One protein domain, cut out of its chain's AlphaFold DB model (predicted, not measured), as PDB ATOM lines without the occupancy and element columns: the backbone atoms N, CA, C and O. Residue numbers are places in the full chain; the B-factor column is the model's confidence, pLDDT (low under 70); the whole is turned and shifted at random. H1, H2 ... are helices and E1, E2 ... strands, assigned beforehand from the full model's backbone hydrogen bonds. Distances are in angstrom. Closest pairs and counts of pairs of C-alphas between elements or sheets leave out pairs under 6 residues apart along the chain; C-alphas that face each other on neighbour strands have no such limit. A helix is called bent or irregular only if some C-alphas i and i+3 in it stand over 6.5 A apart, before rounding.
ATOM      1  N   ASN A   6     120.061 128.923 138.641       86.75
ATOM      2  CA  ASN A   6     121.249 129.334 139.399       86.75
ATOM      3  C   ASN A   6     121.045 130.680 140.112       86.75
ATOM      4  O   ASN A   6     121.539 130.869 141.221       86.75
ATOM      5  N   LYS A   7     120.301 131.619 139.509       89.44
ATOM      6  CA  LYS A   7     119.931 132.880 140.174       89.44
ATOM      7  C   LYS A   7     118.942 132.641 141.311       89.44
ATOM      8  O   LYS A   7     119.082 133.277 142.349       89.44
ATOM      9  N   ILE A   8     117.978 131.737 141.133       89.81
ATOM     10  CA  ILE A   8     117.037 131.360 142.201       89.81
ATOM     11  C   ILE A   8     117.768 130.663 143.343       89.81
ATOM     12  O   ILE A   8     117.572 131.020 144.497       89.81
ATOM     13  N   LYS A   9     118.668 129.735 143.026       91.88
ATOM     14  CA  LYS A   9     119.502 129.051 144.010       91.88
ATOM     15  C   LYS A   9     120.327 130.045 144.824       91.88
ATOM     16  O   LYS A   9     120.252 130.030 146.044       91.88
ATOM     17  N   LYS A  10     121.007 130.991 144.164       91.31
ATOM     18  CA  LYS A  10     121.716 132.081 144.854       91.31
ATOM     19  C   LYS A  10     120.779 132.905 145.749       91.31
ATOM     20  O   LYS A  10     121.126 133.193 146.890       91.31
ATOM     21  N   LEU A  11     119.593 133.254 145.251       89.56
ATOM     22  CA  LEU A  11     118.606 134.006 146.021       89.56
ATOM     23  C   LEU A  11     118.204 133.258 147.305       89.56
ATOM     24  O   LEU A  11     118.146 133.866 148.367       89.56
ATOM     25  N   LEU A  12     117.952 131.951 147.212       91.06
ATOM     26  CA  LEU A  12     117.502 131.118 148.330       91.06
ATOM     27  C   LEU A  12     118.618 130.758 149.317       91.06
ATOM     28  O   LEU A  12     118.365 130.738 150.512       91.06
ATOM     29  N   GLU A  13     119.826 130.467 148.833       92.81
ATOM     30  CA  GLU A  13     120.943 129.951 149.644       92.81
ATOM     31  C   GLU A  13     121.888 131.031 150.161       92.81
ATOM     32  O   GLU A  13     122.718 130.752 151.022       92.81
ATOM     33  N   VAL A  14     121.817 132.243 149.611       90.00
ATOM     34  CA  VAL A  14     122.762 133.319 149.937       90.00
ATOM     35  C   VAL A  14     122.025 134.598 150.293       90.00
ATOM     36  O   VAL A  14     122.239 135.137 151.375       90.00
ATOM     37  N   ASP A  15     121.157 135.083 149.406       88.38
ATOM     38  CA  ASP A  15     120.624 136.442 149.544       88.38
ATOM     39  C   ASP A  15     119.487 136.527 150.588       88.38
ATOM     40  O   ASP A  15     119.386 137.518 151.312       88.38
ATOM     41  N   LEU A  16     118.637 135.497 150.685       86.12
ATOM     42  CA  LEU A  16     117.487 135.467 151.601       86.12
ATOM     43  C   LEU A  16     117.700 134.620 152.846       86.12
ATOM     44  O   LEU A  16     116.956 134.780 153.810       86.12
ATOM     45  N   ILE A  17     118.662 133.700 152.842       89.56
ATOM     46  CA  ILE A  17     118.814 132.775 153.959       89.56
ATOM     47  C   ILE A  17     119.315 133.493 155.212       89.56
ATOM     48  O   ILE A  17     120.136 134.415 155.149       89.56
ATOM     49  N   CYS A  18     118.867 133.034 156.380       88.12
ATOM     50  CA  CYS A  18     119.480 133.393 157.646       88.12
ATOM     51  C   CYS A  18     120.991 133.134 157.588       88.12
ATOM     52  O   CYS A  18     121.430 132.041 157.235       88.12
ATOM     53  N   HIS A  19     121.788 134.133 157.980       86.81
ATOM     54  CA  HIS A  19     123.245 134.068 157.877       86.81
ATOM     55  C   HIS A  19     123.844 132.850 158.597       86.81
ATOM     56  O   HIS A  19     124.790 132.258 158.087       86.81
ATOM     57  N   SER A  20     123.283 132.431 159.735       87.12
ATOM     58  CA  SER A  20     123.758 131.263 160.492       87.12
ATOM     59  C   SER A  20     123.370 129.909 159.883       87.12
ATOM     60  O   SER A  20     123.863 128.875 160.329       87.12
ATOM     61  N   LEU A  21     122.520 129.899 158.851       90.88
ATOM     62  CA  LEU A  21     122.170 128.710 158.066       90.88
ATOM     63  C   LEU A  21     122.883 128.665 156.704       90.88
ATOM     64  O   LEU A  21     122.730 127.693 155.961       90.88
ATOM     65  N   ASN A  22     123.670 129.690 156.370       89.94
ATOM     66  CA  ASN A  22     124.392 129.755 155.106       89.94
ATOM     67  C   ASN A  22     125.399 128.593 154.999       89.94
ATOM     68  O   ASN A  22     126.133 128.296 155.943       89.94
ATOM     69  N   GLY A  23     125.382 127.882 153.871       90.06
ATOM     70  CA  GLY A  23     126.171 126.666 153.649       90.06
ATOM     71  C   GLY A  23     125.614 125.385 154.287       90.06
ATOM     72  O   GLY A  23     126.003 124.298 153.853       90.06
ATOM     73  N   ARG A  24     124.685 125.486 155.250       93.19
ATOM     74  CA  ARG A  24     123.987 124.326 155.838       93.19
ATOM     75  C   ARG A  24     122.802 123.892 154.990       93.19
ATOM     76  O   ARG A  24     122.608 122.697 154.797       93.19
ATOM     77  N   ILE A  25     122.032 124.847 154.466       94.88
ATOM     78  CA  ILE A  25     120.897 124.557 153.584       94.88
ATOM     79  C   ILE A  25     121.323 124.599 152.121       94.88
ATOM     80  O   ILE A  25     122.019 125.525 151.701       94.88
ATOM     81  N   LYS A  26     120.859 123.620 151.341       95.38
ATOM     82  CA  LYS A  26     121.019 123.586 149.884       95.38
ATOM     83  C   LYS A  26     119.711 123.226 149.186       95.38
ATOM     84  O   LYS A  26     118.913 122.450 149.702       95.38
ATOM     85  N   TYR A  27     119.535 123.758 147.987       94.38
ATOM     86  CA  TYR A  27     118.436 123.525 147.070       94.38
ATOM     87  C   TYR A  27     118.961 122.881 145.787       94.38
ATOM     88  O   TYR A  27     119.926 123.345 145.162       94.38
ATOM     89  N   GLU A  28     118.283 121.832 145.349       94.62
ATOM     90  CA  GLU A  28     118.502 121.217 144.046       94.62
ATOM     91  C   GLU A  28     117.212 121.230 143.241       94.62
ATOM     92  O   GLU A  28     116.140 120.928 143.757       94.62
ATOM     93  N   PHE A  29     117.330 121.608 141.970       91.94
ATOM     94  CA  PHE A  29     116.209 121.695 141.047       91.94
ATOM     95  C   PHE A  29     116.375 120.629 139.976       91.94
ATOM     96  O   PHE A  29     117.384 120.623 139.266       91.94
ATOM     97  N   SER A  30     115.365 119.785 139.821       90.50
ATOM     98  CA  SER A  30     115.365 118.700 138.845       90.50
ATOM     99  C   SER A  30     114.067 118.706 138.049       90.50
ATOM    100  O   SER A  30     113.013 119.104 138.536       90.50
ATOM    101  N   ARG A  31     114.124 118.292 136.781       85.25
ATOM    102  CA  ARG A  31     112.891 118.072 136.011       85.25
ATOM    103  C   ARG A  31     112.196 116.838 136.566       85.25
ATOM    104  O   ARG A  31     112.864 115.832 136.794       85.25
ATOM    105  N   ASN A  32     110.880 116.902 136.738       81.25
ATOM    106  CA  ASN A  32     110.122 115.707 137.064       81.25
ATOM    107  C   ASN A  32     109.962 114.863 135.786       81.25
ATOM    108  O   ASN A  32     109.389 115.326 134.804       81.25
ATOM    109  N   LEU A  33     110.510 113.645 135.795       77.12
ATOM    110  CA  LEU A  33     110.482 112.730 134.647       77.12
ATOM    111  C   LEU A  33     109.106 112.082 134.430       77.12
ATOM    112  O   LEU A  33     108.823 111.609 133.335       77.12
ATOM    113  N   GLU A  34     108.260 112.059 135.458       80.31
ATOM    114  CA  GLU A  34     106.899 111.516 135.403       80.31
ATOM    115  C   GLU A  34     105.878 112.580 134.981       80.31
ATOM    116  O   GLU A  34     104.807 112.255 134.468       80.31
ATOM    117  N   ASN A  35     106.203 113.863 135.177       81.69
ATOM    118  CA  ASN A  35     105.355 114.984 134.793       81.69
ATOM    119  C   ASN A  35     106.190 116.164 134.279       81.69
ATOM    120  O   ASN A  35     106.685 116.979 135.057       81.69
ATOM    121  N   ASP A  36     106.254 116.311 132.955       82.94
ATOM    122  CA  ASP A  36     107.032 117.352 132.263       82.94
ATOM    123  C   ASP A  36     106.616 118.800 132.586       82.94
ATOM    124  O   ASP A  36     107.347 119.751 132.258       82.94
ATOM    125  N   ASN A  37     105.454 118.978 133.221       89.00
ATOM    126  CA  ASN A  37     104.954 120.272 133.674       89.00
ATOM    127  C   ASN A  37     105.399 120.613 135.100       89.00
ATOM    128  O   ASN A  37     105.092 121.709 135.567       89.00
ATOM    129  N   LEU A  38     106.118 119.720 135.784       89.69
ATOM    130  CA  LEU A  38     106.611 119.933 137.139       89.69
ATOM    131  C   LEU A  38     108.141 119.981 137.199       89.69
ATOM    132  O   LEU A  38     108.867 119.304 136.465       89.69
ATOM    133  N   ILE A  39     108.633 120.788 138.129       90.31
ATOM    134  CA  ILE A  39     110.022 120.800 138.587       90.31
ATOM    135  C   ILE A  39     110.001 120.323 140.036       90.31
ATOM    136  O   ILE A  39     109.149 120.765 140.810       90.31
ATOM    137  N   SER A  40     110.923 119.435 140.404       91.75
ATOM    138  CA  SER A  40     111.163 119.115 141.805       91.75
ATOM    139  C   SER A  40     112.207 120.054 142.400       91.75
ATOM    140  O   SER A  40     113.189 120.424 141.750       91.75
ATOM    141  N   ILE A  41     111.952 120.475 143.633       92.69
ATOM    142  CA  ILE A  41     112.849 121.250 144.478       92.69
ATOM    143  C   ILE A  41     113.175 120.370 145.675       92.69
ATOM    144  O   ILE A  41     112.340 120.192 146.560       92.69
ATOM    145  N   THR A  42     114.391 119.844 145.720       94.56
ATOM    146  CA  THR A  42     114.877 119.084 146.871       94.56
ATOM    147  C   THR A  42     115.618 120.014 147.815       94.56
ATOM    148  O   THR A  42     116.507 120.755 147.393       94.56
ATOM    149  N   ILE A  43     115.251 119.968 149.094       94.75
ATOM    150  CA  ILE A  43     115.874 120.753 150.156       94.75
ATOM    151  C   ILE A  43     116.733 119.827 151.002       94.75
ATOM    152  O   ILE A  43     116.260 118.807 151.510       94.75
ATOM    153  N   TYR A  44     117.987 120.221 151.171       95.88
ATOM    154  CA  TYR A  44     118.961 119.553 152.013       95.88
ATOM    155  C   TYR A  44     119.329 120.443 153.191       95.88
ATOM    156  O   TYR A  44     119.452 121.658 153.029       95.88
ATOM    157  N   ALA A  45     119.578 119.830 154.340       94.56
ATOM    158  CA  ALA A  45     120.224 120.468 155.474       94.56
ATOM    159  C   ALA A  45     121.383 119.590 155.935       94.56
ATOM    160  O   ALA A  45     121.229 118.379 156.051       94.56
ATOM    161  N   ASP A  46     122.559 120.184 156.126       93.25
ATOM    162  CA  ASP A  46     123.776 119.478 156.541       93.25
ATOM    163  C   ASP A  46     124.107 118.254 155.651       93.25
ATOM    164  O   ASP A  46     124.710 117.277 156.081       93.25
ATOM    165  N   ASN A  47     123.766 118.362 154.359       92.38
ATOM    166  CA  ASN A  47     123.878 117.336 153.309       92.38
ATOM    167  C   ASN A  47     122.903 116.148 153.414       92.38
ATOM    168  O   ASN A  47     123.014 115.211 152.626       92.38
ATOM    169  N   GLU A  48     121.912 116.205 154.298       94.31
ATOM    170  CA  GLU A  48     120.814 115.239 154.356       94.31
ATOM    171  C   GLU A  48     119.568 115.791 153.658       94.31
ATOM    172  O   GLU A  48     119.238 116.971 153.794       94.31
ATOM    173  N   LYS A  49     118.877 114.951 152.877       95.94
ATOM    174  CA  LYS A  49     117.617 115.331 152.217       95.94
ATOM    175  C   LYS A  49     116.528 115.483 153.277       95.94
ATOM    176  O   LYS A  49     116.232 114.530 153.988       95.94
ATOM    177  N   ILE A  50     115.899 116.655 153.320       95.25
ATOM    178  CA  ILE A  50     114.832 116.984 154.275       95.25
ATOM    179  C   ILE A  50     113.457 116.798 153.649       95.25
ATOM    180  O   ILE A  50     112.583 116.170 154.237       95.25
ATOM    181  N   THR A  51     113.262 117.340 152.449       94.00
ATOM    182  CA  THR A  51     112.012 117.195 151.696       94.00
ATOM    183  C   THR A  51     112.263 117.400 150.205       94.00
ATOM    184  O   THR A  51     113.314 117.901 149.792       94.00
ATOM    185  N   GLU A  52     111.293 117.002 149.395       93.31
ATOM    186  CA  GLU A  52     111.216 117.306 147.974       93.31
ATOM    187  C   GLU A  52     109.816 117.821 147.660       93.31
ATOM    188  O   GLU A  52     108.820 117.147 147.913       93.31
ATOM    189  N   GLU A  53     109.758 119.032 147.122       90.94
ATOM    190  CA  GLU A  53     108.521 119.712 146.758       90.94
ATOM    191  C   GLU A  53     108.395 119.773 145.238       90.94
ATOM    192  O   GLU A  53     109.390 119.912 144.526       90.94
ATOM    193  N   PHE A  54     107.169 119.719 144.726       90.50
ATOM    194  CA  PHE A  54     106.905 119.806 143.292       90.50
ATOM    195  C   PHE A  54     106.189 121.107 142.968       90.50
ATOM    196  O   PHE A  54     105.173 121.440 143.576       90.50
ATOM    197  N   ILE A  55     106.703 121.831 141.980       88.88
ATOM    198  CA  ILE A  55     106.130 123.098 141.535       88.88
ATOM    199  C   ILE A  55     105.832 123.079 140.035       88.88
ATOM    200  O   ILE A  55     106.532 122.396 139.280       88.88
ATOM    201  N   PRO A  56     104.838 123.854 139.571       90.00
ATOM    202  CA  PRO A  56     104.626 124.069 138.148       90.00
ATOM    203  C   PRO A  56     105.866 124.677 137.489       90.00
ATOM    204  O   PRO A  56     106.470 125.616 138.002       90.00
ATOM    205  N   LYS A  57     106.244 124.154 136.327       86.94
ATOM    206  CA  LYS A  57     107.402 124.604 135.542       86.94
ATOM    207  C   LYS A  57     107.246 126.024 134.994       86.94
ATOM    208  O   LYS A  57     108.242 126.675 134.684       86.94
ATOM    209  N   ASP A  58     106.010 126.477 134.824       87.81
ATOM    210  CA  ASP A  58     105.644 127.823 134.384       87.81
ATOM    211  C   ASP A  58     105.495 128.819 135.546       87.81
ATOM    212  O   ASP A  58     105.319 130.017 135.306       87.81
ATOM    213  N   LEU A  59     105.620 128.360 136.797       87.25
ATOM    214  CA  LEU A  59     105.662 129.235 137.960       87.25
ATOM    215  C   LEU A  59     106.893 130.145 137.885       87.25
ATOM    216  O   LEU A  59     108.024 129.682 137.780       87.25
ATOM    217  N   ASN A  60     106.678 131.453 138.011       88.56
ATOM    218  CA  ASN A  60     107.758 132.423 138.169       88.56
ATOM    219  C   ASN A  60     108.237 132.418 139.631       88.56
ATOM    220  O   ASN A  60     107.678 133.139 140.469       88.56
ATOM    221  N   LEU A  61     109.246 131.603 139.953       86.62
ATOM    222  CA  LEU A  61     109.759 131.475 141.321       86.62
ATOM    223  C   LEU A  61     110.304 132.793 141.859       86.62
ATOM    224  O   LEU A  61     110.088 133.118 143.025       86.62
ATOM    225  N   GLN A  62     110.981 133.588 141.035       85.44
ATOM    226  CA  GLN A  62     111.532 134.865 141.464       85.44
ATOM    227  C   GLN A  62     110.425 135.814 141.923       85.44
ATOM    228  O   GLN A  62     110.572 136.504 142.935       85.44
ATOM    229  N   GLU A  63     109.328 135.883 141.173       85.62
ATOM    230  CA  GLU A  63     108.171 136.696 141.537       85.62
ATOM    231  C   GLU A  63     107.461 136.134 142.768       85.62
ATOM    232  O   GLU A  63     107.120 136.910 143.662       85.62
ATOM    233  N   PHE A  64     107.297 134.812 142.851       85.81
ATOM    234  CA  PHE A  64     106.738 134.131 144.019       85.81
ATOM    235  C   PHE A  64     107.522 134.479 145.294       85.81
ATOM    236  O   PHE A  64     106.952 134.994 146.256       85.81
ATOM    237  N   ILE A  65     108.848 134.325 145.266       83.94
ATOM    238  CA  ILE A  65     109.746 134.642 146.383       83.94
ATOM    239  C   ILE A  65     109.711 136.142 146.724       83.94
ATOM    240  O   ILE A  65     109.666 136.517 147.897       83.94
ATOM    241  N   LYS A  66     109.690 137.036 145.724       79.88
ATOM    242  CA  LYS A  66     109.594 138.492 145.956       79.88
ATOM    243  C   LYS A  66     108.265 138.895 146.589       79.88
ATOM    244  O   LYS A  66     108.255 139.719 147.503       79.88
ATOM    245  N   LYS A  67     107.145 138.350 146.102       77.19
ATOM    246  CA  LYS A  67     105.817 138.551 146.707       77.19
ATOM    247  C   LYS A  67     105.815 138.044 148.137       77.19
ATOM    248  O   LYS A  67     105.287 138.715 149.017       77.19
ATOM    249  N   TYR A  68     106.471 136.910 148.362       69.62
ATOM    250  CA  TYR A  68     106.649 136.373 149.689       69.62
ATOM    251  C   TYR A  68     107.405 137.367 150.579       69.62
ATOM    252  O   TYR A  68     106.810 137.847 151.533       69.62
ATOM    253  N   SER A  69     108.638 137.778 150.270       64.19
ATOM    254  CA  SER A  69     109.424 138.721 151.104       64.19
ATOM    255  C   SER A  69     108.677 140.030 151.442       64.19
ATOM    256  O   SER A  69     108.797 140.533 152.555       64.19
ATOM    257  N   ARG A  70     107.811 140.531 150.549       60.16
ATOM    258  CA  ARG A  70     107.042 141.778 150.752       60.16
ATOM    259  C   ARG A  70     105.838 141.669 151.698       60.16
ATOM    260  O   ARG A  70     105.350 142.698 152.159       60.16
ATOM    261  N   ASN A  71     105.342 140.464 151.984       55.91
ATOM    262  CA  ASN A  71     104.108 140.257 152.748       55.91
ATOM    263  C   ASN A  71     104.367 139.942 154.234       55.91
ATOM    264  O   ASN A  71     105.288 139.201 154.590       55.91
ATOM    265  N   ASN A  72     103.511 140.495 155.099       59.28
ATOM    266  CA  ASN A  72     103.620 140.483 156.561       59.28
ATOM    267  C   ASN A  72     103.733 139.052 157.135       59.28
ATOM    268  O   ASN A  72     102.926 138.177 156.820       59.28
ATOM    269  N   ILE A  73     104.733 138.835 157.998       58.97
ATOM    270  CA  ILE A  73     105.107 137.558 158.642       58.97
ATOM    271  C   ILE A  73     103.890 136.839 159.242       58.97
ATOM    272  O   ILE A  73     103.778 135.619 159.157       58.97
ATOM    273  N   HIS A  74     102.946 137.606 159.792       53.31
ATOM    274  CA  HIS A  74     101.752 137.098 160.461       53.31
ATOM    275  C   HIS A  74     100.799 136.289 159.565       53.31
ATOM    276  O   HIS A  74     100.146 135.383 160.070       53.31
ATOM    277  N   TYR A  75     100.740 136.555 158.255       54.16
ATOM    278  CA  TYR A  75      99.857 135.809 157.343       54.16
ATOM    279  C   TYR A  75     100.413 134.436 156.942       54.16
ATOM    280  O   TYR A  75      99.656 133.558 156.544       54.16
ATOM    281  N   LYS A  76     101.728 134.236 157.051       61.28
ATOM    282  CA  LYS A  76     102.427 133.070 156.484       61.28
ATOM    283  C   LYS A  76     102.543 131.892 157.441       61.28
ATOM    284  O   LYS A  76     102.715 130.765 156.997       61.28
ATOM    285  N   ILE A  77     102.419 132.152 158.742       60.00
ATOM    286  CA  ILE A  77     102.462 131.132 159.801       60.00
ATOM    287  C   ILE A  77     101.360 130.087 159.589       60.00
ATOM    288  O   ILE A  77     101.575 128.912 159.850       60.00
ATOM    289  N   ASN A  78     100.216 130.517 159.052       64.69
ATOM    290  CA  ASN A  78      99.049 129.670 158.808       64.69
ATOM    291  C   ASN A  78      98.945 129.192 157.350       64.69
ATOM    292  O   ASN A  78      97.891 128.698 156.951       64.69
ATOM    293  N   SER A  79      99.979 129.393 156.525       73.00
ATOM    294  CA  SER A  79      99.948 128.914 155.141       73.00
ATOM    295  C   SER A  79      99.830 127.393 155.117       73.00
ATOM    296  O   SER A  79     100.410 126.714 155.955       73.00
ATOM    297  N   THR A  80      99.109 126.832 154.153       75.25
ATOM    298  CA  THR A  80      99.113 125.385 153.891       75.25
ATOM    299  C   THR A  80     100.199 124.985 152.893       75.25
ATOM    300  O   THR A  80     100.424 123.799 152.675       75.25
ATOM    301  N   ASN A  81     100.890 125.956 152.291       83.81
ATOM    302  CA  ASN A  81     101.907 125.718 151.278       83.81
ATOM    303  C   ASN A  81     103.277 125.437 151.927       83.81
ATOM    304  O   ASN A  81     103.848 126.293 152.607       83.81
ATOM    305  N   SER A  82     103.828 124.249 151.677       85.25
ATOM    306  CA  SER A  82     105.133 123.807 152.185       85.25
ATOM    307  C   SER A  82     106.281 124.755 151.823       85.25
ATOM    308  O   SER A  82     107.083 125.110 152.688       85.25
ATOM    309  N   LEU A  83     106.344 125.228 150.573       85.00
ATOM    310  CA  LEU A  83     107.396 126.139 150.114       85.00
ATOM    311  C   LEU A  83     107.323 127.485 150.844       85.00
ATOM    312  O   LEU A  83     108.351 128.040 151.222       85.00
ATOM    313  N   GLU A  84     106.120 127.991 151.112       85.69
ATOM    314  CA  GLU A  84     105.939 129.203 151.915       85.69
ATOM    315  C   GLU A  84     106.425 129.030 153.356       85.69
ATOM    316  O   GLU A  84     107.005 129.963 153.913       85.69
ATOM    317  N   LYS A  85     106.241 127.855 153.964       86.75
ATOM    318  CA  LYS A  85     106.764 127.567 155.310       86.75
ATOM    319  C   LYS A  85     108.284 127.466 155.316       86.75
ATOM    320  O   LYS A  85     108.925 128.042 156.192       86.75
ATOM    321  N   ILE A  86     108.873 126.821 154.310       89.06
ATOM    322  CA  ILE A  86     110.333 126.765 154.131       89.06
ATOM    323  C   ILE A  86     110.901 128.183 154.014       89.06
ATOM    324  O   ILE A  86     111.826 128.546 154.742       89.06
ATOM    325  N   LEU A  87     110.310 129.012 153.148       87.38
ATOM    326  CA  LEU A  87     110.709 130.410 152.988       87.38
ATOM    327  C   LEU A  87     110.476 131.232 154.260       87.38
ATOM    328  O   LEU A  87     111.197 132.196 154.477       87.38
ATOM    329  N   LEU A  88     109.503 130.888 155.109       86.38
ATOM    330  CA  LEU A  88     109.328 131.544 156.410       86.38
ATOM    331  C   LEU A  88     110.498 131.220 157.333       86.38
ATOM    332  O   LEU A  88     111.106 132.109 157.921       86.38
ATOM    333  N   LEU A  89     110.777 129.929 157.488       88.94
ATOM    334  CA  LEU A  89     111.706 129.431 158.490       88.94
ATOM    335  C   LEU A  89     113.135 129.829 158.162       88.94
ATOM    336  O   LEU A  89     113.883 130.180 159.065       88.94
ATOM    337  N   LEU A  90     113.511 129.812 156.889       88.88
ATOM    338  CA  LEU A  90     114.898 130.005 156.482       88.88
ATOM    339  C   LEU A  90     115.265 131.461 156.198       88.88
ATOM    340  O   LEU A  90     116.445 131.750 156.038       88.88
ATOM    341  N   ASN A  91     114.298 132.377 156.151       87.12
ATOM    342  CA  ASN A  91     114.538 133.755 155.733       87.12
ATOM    343  C   ASN A  91     115.188 134.619 156.838       87.12
ATOM    344  O   ASN A  91     114.802 134.564 158.009       87.12
ATOM    345  N   ASN A  92     116.185 135.425 156.457       86.12
ATOM    346  CA  ASN A  92     116.925 136.342 157.328       86.12
ATOM    347  C   ASN A  92     116.104 137.535 157.843       86.12
ATOM    348  O   ASN A  92     116.401 138.031 158.928       86.12
ATOM    349  N   ASP A  93     115.052 137.945 157.137       82.94
ATOM    350  CA  ASP A  93     114.128 139.002 157.563       82.94
ATOM    351  C   ASP A  93     113.302 138.574 158.793       82.94
ATOM    352  O   ASP A  93     112.728 139.398 159.514       82.94
ATOM    353  N   ILE A  94     113.219 137.265 159.057       82.44
ATOM    354  CA  ILE A  94     112.441 136.707 160.161       82.44
ATOM    355  C   ILE A  94     113.312 136.611 161.409       82.44
ATOM    356  O   ILE A  94     113.989 135.614 161.640       82.44
ATOM    357  N   GLY A  95     113.269 137.640 162.252       80.50
ATOM    358  CA  GLY A  95     114.029 137.658 163.502       80.50
ATOM    359  C   GLY A  95     113.500 136.711 164.592       80.50
ATOM    360  O   GLY A  95     112.337 136.296 164.595       80.50
ATOM    361  N   LYS A  96     114.343 136.459 165.599       85.31
ATOM    362  CA  LYS A  96     114.078 135.662 166.815       85.31
ATOM    363  C   LYS A  96     112.678 135.797 167.418       85.31
ATOM    364  O   LYS A  96     112.052 134.797 167.758       85.31
ATOM    365  N   ASN A  97     112.173 137.023 167.574       85.19
ATOM    366  CA  ASN A  97     110.863 137.259 168.191       85.19
ATOM    367  C   ASN A  97     109.710 136.686 167.356       85.19
ATOM    368  O   ASN A  97     108.724 136.224 167.924       85.19
ATOM    369  N   SER A  98     109.832 136.696 166.029       85.62
ATOM    370  CA  SER A  98     108.853 136.091 165.126       85.62
ATOM    371  C   SER A  98     108.911 134.568 165.199       85.62
ATOM    372  O   SER A  98     107.870 133.939 165.358       85.62
ATOM    373  N   ILE A  99     110.115 133.983 165.197       86.94
ATOM    374  CA  ILE A  99     110.309 132.530 165.345       86.94
ATOM    375  C   ILE A  99     109.730 132.028 166.680       86.94
ATOM    376  O   ILE A  99     109.032 131.022 166.717       86.94
ATOM    377  N   LYS A 100     109.902 132.762 167.783       87.69
ATOM    378  CA  LYS A 100     109.304 132.376 169.075       87.69
ATOM    379  C   LYS A 100     107.773 132.344 169.064       87.69
ATOM    380  O   LYS A 100     107.183 131.490 169.720       87.69
ATOM    381  N   LYS A 101     107.124 133.259 168.336       86.31
ATOM    382  CA  LYS A 101     105.653 133.343 168.275       86.31
ATOM    383  C   LYS A 101     105.019 132.131 167.596       86.31
ATOM    384  O   LYS A 101     103.866 131.833 167.883       86.31
ATOM    385  N   ILE A 102     105.754 131.447 166.718       85.38
ATOM    386  CA  ILE A 102     105.227 130.328 165.925       85.38
ATOM    387  C   ILE A 102     105.448 128.967 166.585       85.38
ATOM    388  O   ILE A 102     104.953 127.971 166.072       85.38
ATOM    389  N   LYS A 103     106.141 128.917 167.734       87.31
ATOM    390  CA  LYS A 103     106.499 127.681 168.451       87.31
ATOM    391  C   LYS A 103     105.341 126.693 168.570       87.31
ATOM    392  O   LYS A 103     105.516 125.521 168.268       87.31
ATOM    393  N   ASN A 104     104.178 127.168 169.017       85.62
ATOM    394  CA  ASN A 104     103.034 126.294 169.264       85.62
ATOM    395  C   ASN A 104     102.503 125.687 167.960       85.62
ATOM    396  O   ASN A 104     102.281 124.485 167.918       85.62
ATOM    397  N   SER A 105     102.393 126.490 166.896       84.62
ATOM    398  CA  SER A 105     101.965 126.021 165.573       84.62
ATOM    399  C   SER A 105     102.938 125.002 164.982       84.62
ATOM    400  O   SER A 105     102.509 124.047 164.353       84.62
ATOM    401  N   MET A 106     104.245 125.160 165.218       87.75
ATOM    402  CA  MET A 106     105.248 124.242 164.668       87.75
ATOM    403  C   MET A 106     105.131 122.824 165.234       87.75
ATOM    404  O   MET A 106     105.448 121.880 164.525       87.75
ATOM    405  N   ASN A 107     104.645 122.640 166.466       84.62
ATOM    406  CA  ASN A 107     104.492 121.303 167.056       84.62
ATOM    407  C   ASN A 107     103.449 120.430 166.332       84.62
ATOM    408  O   ASN A 107     103.461 119.213 166.497       84.62
ATOM    409  N   GLU A 108     102.552 121.045 165.560       87.81
ATOM    410  CA  GLU A 108     101.491 120.369 164.802       87.81
ATOM    411  C   GLU A 108     101.892 120.106 163.339       87.81
ATOM    412  O   GLU A 108     101.167 119.449 162.595       87.81
ATOM    413  N   GLU A 109     103.053 120.609 162.916       89.69
ATOM    414  CA  GLU A 109     103.548 120.470 161.550       89.69
ATOM    415  C   GLU A 109     104.206 119.100 161.306       89.69
ATOM    416  O   GLU A 109     104.666 118.451 162.248       89.69
ATOM    417  N   PRO A 110     104.337 118.663 160.040       90.81
ATOM    418  CA  PRO A 110     105.152 117.512 159.671       90.81
ATOM    419  C   PRO A 110     106.576 117.564 160.246       90.81
ATOM    420  O   PRO A 110     107.178 118.634 160.368       90.81
ATOM    421  N   GLU A 111     107.151 116.391 160.531       91.69
ATOM    422  CA  GLU A 111     108.468 116.254 161.179       91.69
ATOM    423  C   GLU A 111     109.579 117.049 160.478       91.69
ATOM    424  O   GLU A 111     110.418 117.667 161.133       91.69
ATOM    425  N   TRP A 112     109.561 117.095 159.147       91.75
ATOM    426  CA  TRP A 112     110.561 117.816 158.365       91.75
ATOM    427  C   TRP A 112     110.450 119.348 158.522       91.75
ATOM    428  O   TRP A 112     111.468 120.040 158.531       91.75
ATOM    429  N   ILE A 113     109.243 119.896 158.728       91.44
ATOM    430  CA  ILE A 113     109.044 121.324 159.042       91.44
ATOM    431  C   ILE A 113     109.511 121.609 160.466       91.44
ATOM    432  O   ILE A 113     110.224 122.589 160.697       91.44
ATOM    433  N   GLN A 114     109.165 120.734 161.415       92.19
ATOM    434  CA  GLN A 114     109.652 120.835 162.792       92.19
ATOM    435  C   GLN A 114     111.181 120.828 162.852       92.19
ATOM    436  O   GLN A 114     111.776 121.571 163.632       92.19
ATOM    437  N   TYR A 115     111.821 120.009 162.020       92.94
ATOM    438  CA  TYR A 115     113.269 119.963 161.893       92.94
ATOM    439  C   TYR A 115     113.844 121.296 161.385       92.94
ATOM    440  O   TYR A 115     114.720 121.861 162.041       92.94
ATOM    441  N   LEU A 116     113.309 121.865 160.295       92.25
ATOM    442  CA  LEU A 116     113.743 123.183 159.802       92.25
ATOM    443  C   LEU A 116     113.539 124.290 160.849       92.25
ATOM    444  O   LEU A 116     114.367 125.194 160.978       92.25
ATOM    445  N   TYR A 117     112.467 124.208 161.637       92.19
ATOM    446  CA  TYR A 117     112.226 125.129 162.743       92.19
ATOM    447  C   TYR A 117     113.278 124.995 163.853       92.19
ATOM    448  O   TYR A 117     113.817 126.005 164.307       92.19
ATOM    449  N   LYS A 118     113.619 123.767 164.263       92.00
ATOM    450  CA  LYS A 118     114.680 123.510 165.252       92.00
ATOM    451  C   LYS A 118     116.032 124.026 164.765       92.00
ATOM    452  O   LYS A 118     116.688 124.760 165.499       92.00
ATOM    453  N   LEU A 119     116.382 123.760 163.506       92.06
ATOM    454  CA  LEU A 119     117.580 124.325 162.883       92.06
ATOM    455  C   LEU A 119     117.599 125.849 162.970       92.06
ATOM    456  O   LEU A 119     118.618 126.443 163.319       92.06
ATOM    457  N   ARG A 120     116.467 126.496 162.683       90.69
ATOM    458  CA  ARG A 120     116.348 127.953 162.741       90.69
ATOM    459  C   ARG A 120     116.533 128.509 164.156       90.69
ATOM    460  O   ARG A 120     117.152 129.561 164.318       90.69
ATOM    461  N   VAL A 121     116.001 127.817 165.155       91.25
ATOM    462  CA  VAL A 121     116.121 128.148 166.583       91.25
ATOM    463  C   VAL A 121     117.570 128.028 167.053       91.25
ATOM    464  O   VAL A 121     118.085 128.953 167.684       91.25
ATOM    465  N   GLU A 122     118.238 126.928 166.704       89.69
ATOM    466  CA  GLU A 122     119.665 126.717 166.968       89.69
ATOM    467  C   GLU A 122     120.508 127.837 166.347       89.69
ATOM    468  O   GLU A 122     121.364 128.416 167.017       89.69
ATOM    469  N   ALA A 123     120.198 128.212 165.102       87.69
ATOM    470  CA  ALA A 123     120.857 129.296 164.375       87.69
ATOM    471  C   ALA A 123     120.754 130.677 165.058       87.69
ATOM    472  O   ALA A 123     121.582 131.547 164.790       87.69
ATOM    473  N   GLU A 124     119.753 130.904 165.910       84.75
ATOM    474  CA  GLU A 124     119.534 132.164 166.645       84.75
ATOM    475  C   GLU A 124     120.004 132.091 168.105       84.75
ATOM    476  O   GLU A 124     119.849 133.059 168.862       84.75
ATOM    477  N   GLY A 125     120.532 130.940 168.533       84.31
ATOM    478  CA  GLY A 125     121.084 130.746 169.870       84.31
ATOM    479  C   GLY A 125     120.059 130.959 170.987       84.31
ATOM    480  O   GLY A 125     120.358 131.617 171.986       84.31
TER     481      GLY A 125
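This is residues 6 to 125 of the 128 residues of an uncharacterized protein of Clostridiales bacterium (UniProt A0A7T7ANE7). A strongly twisted wall of three antiparallel strands, E1, E2 and E3, takes up one part of the domain, and H4 lies over it near the middle of the whole. H2, H3 and H7 pack round H4, with H7 side by side with it; H1 runs beside edge strand E1, and H5 and H6 lie farthest from the centre, away from the sheet. The printed part has 120 residues with seven named helices and three named strands, in the order H1 E1 E2 E3 H2 H3 H4 H5 H6 H7. The sheet's order is E1, E2, E3, and the class is mixed, helices and strands. The whole is compact, with a radius of gyration of the C-alphas of 13.9 A and spans of 41 by 29 by 28 A.

The printed part opens with H1, residues 6 to 15, whose C-alpha 6 stands at (121.249, 129.334, 139.399) and which is 12.4 A long. H1 is neither bent nor irregular, but only just: C-alphas 12 and 15 are 6.3 A apart. The strands follow: E1, residues 25 to 31, is 20.4 A long; E2, residues 38 to 45, 22.8 A; and E3, residues 48 to 56, 24.6 A, ending with C-alpha 56 at (104.626, 124.069, 138.148). Then come H2, residues 61 to 70, 14.2 A; H3, residues 73 to 76, 5.7 A; H4, residues 82 to 90, 12.3 A; H5, residues 96 to 101, 8.9 A; and H6, residues 103 to 106, 5.3 A. The longest helix is H7, residues 111 to 123, 18.3 A, ending with C-alpha 123 at (120.857, 129.296, 164.375).

E1, E2 and E3 form a meander, each strand the antiparallel neighbour of the one before. The hairpin of E1 and E2 has directions at 158 degrees, with N 28 and O 42 within hydrogen-bond range at 2.9 A. The hairpin of E2 and E3 has directions at 157 degrees, with N 41 and O 53 within range at 2.8 A. H4 is on the sheet at a height over the sheet of 10.0 A, over E2; on the local plane it stands at 32 degrees to E2, only just slantwise to the strands. H4 is the hub. It touches H7 at a shallow tilt of 16 degrees, the same way; their closest C-alphas, of Leu 89 and Tyr 117, are 6.1 A apart. H4 and H2 only just touch, with 3 pairs of C-alphas within 8 A, the closest being Tyr 68 and Glu 84 at 7.5 A; the tilt is steep, 56 degrees. H3 touches H4, closest at the C-alphas of Lys 76 and Glu 84, 6.9 A. H7 only grazes the sheet, with residues 111 to 119. With residues 113 to 117 alone, H7 only just touches H6 through 3 pairs of C-alphas within 8 A, the closest being Met 106 and Gln 114 at 5.9 A. H5 is close to H7 but not clearly touching; the C-alphas of Ile 99 and Val 121 are closest, at 7.4 A. H1 only grazes the sheet, with residues 6 to 14, and is apart from H7. Every O i to N i+4 pair is within hydrogen-bond range in H1, H2, H4, H5 and H7; H3 and H6 are too short for such a pair.

The two C-alphas farthest apart are those of Asp 36 and Gly 125, at 42.3 A. The printed part has no cut. The links H1 to E1 and E1 to E2 are short, the other links are tight, and no link is long. The mean pLDDT of the printed part is 85.8; it is under 70 at residues 68 to 78, of which 68 to 70 belong to H2 and 73 to 76 to H3.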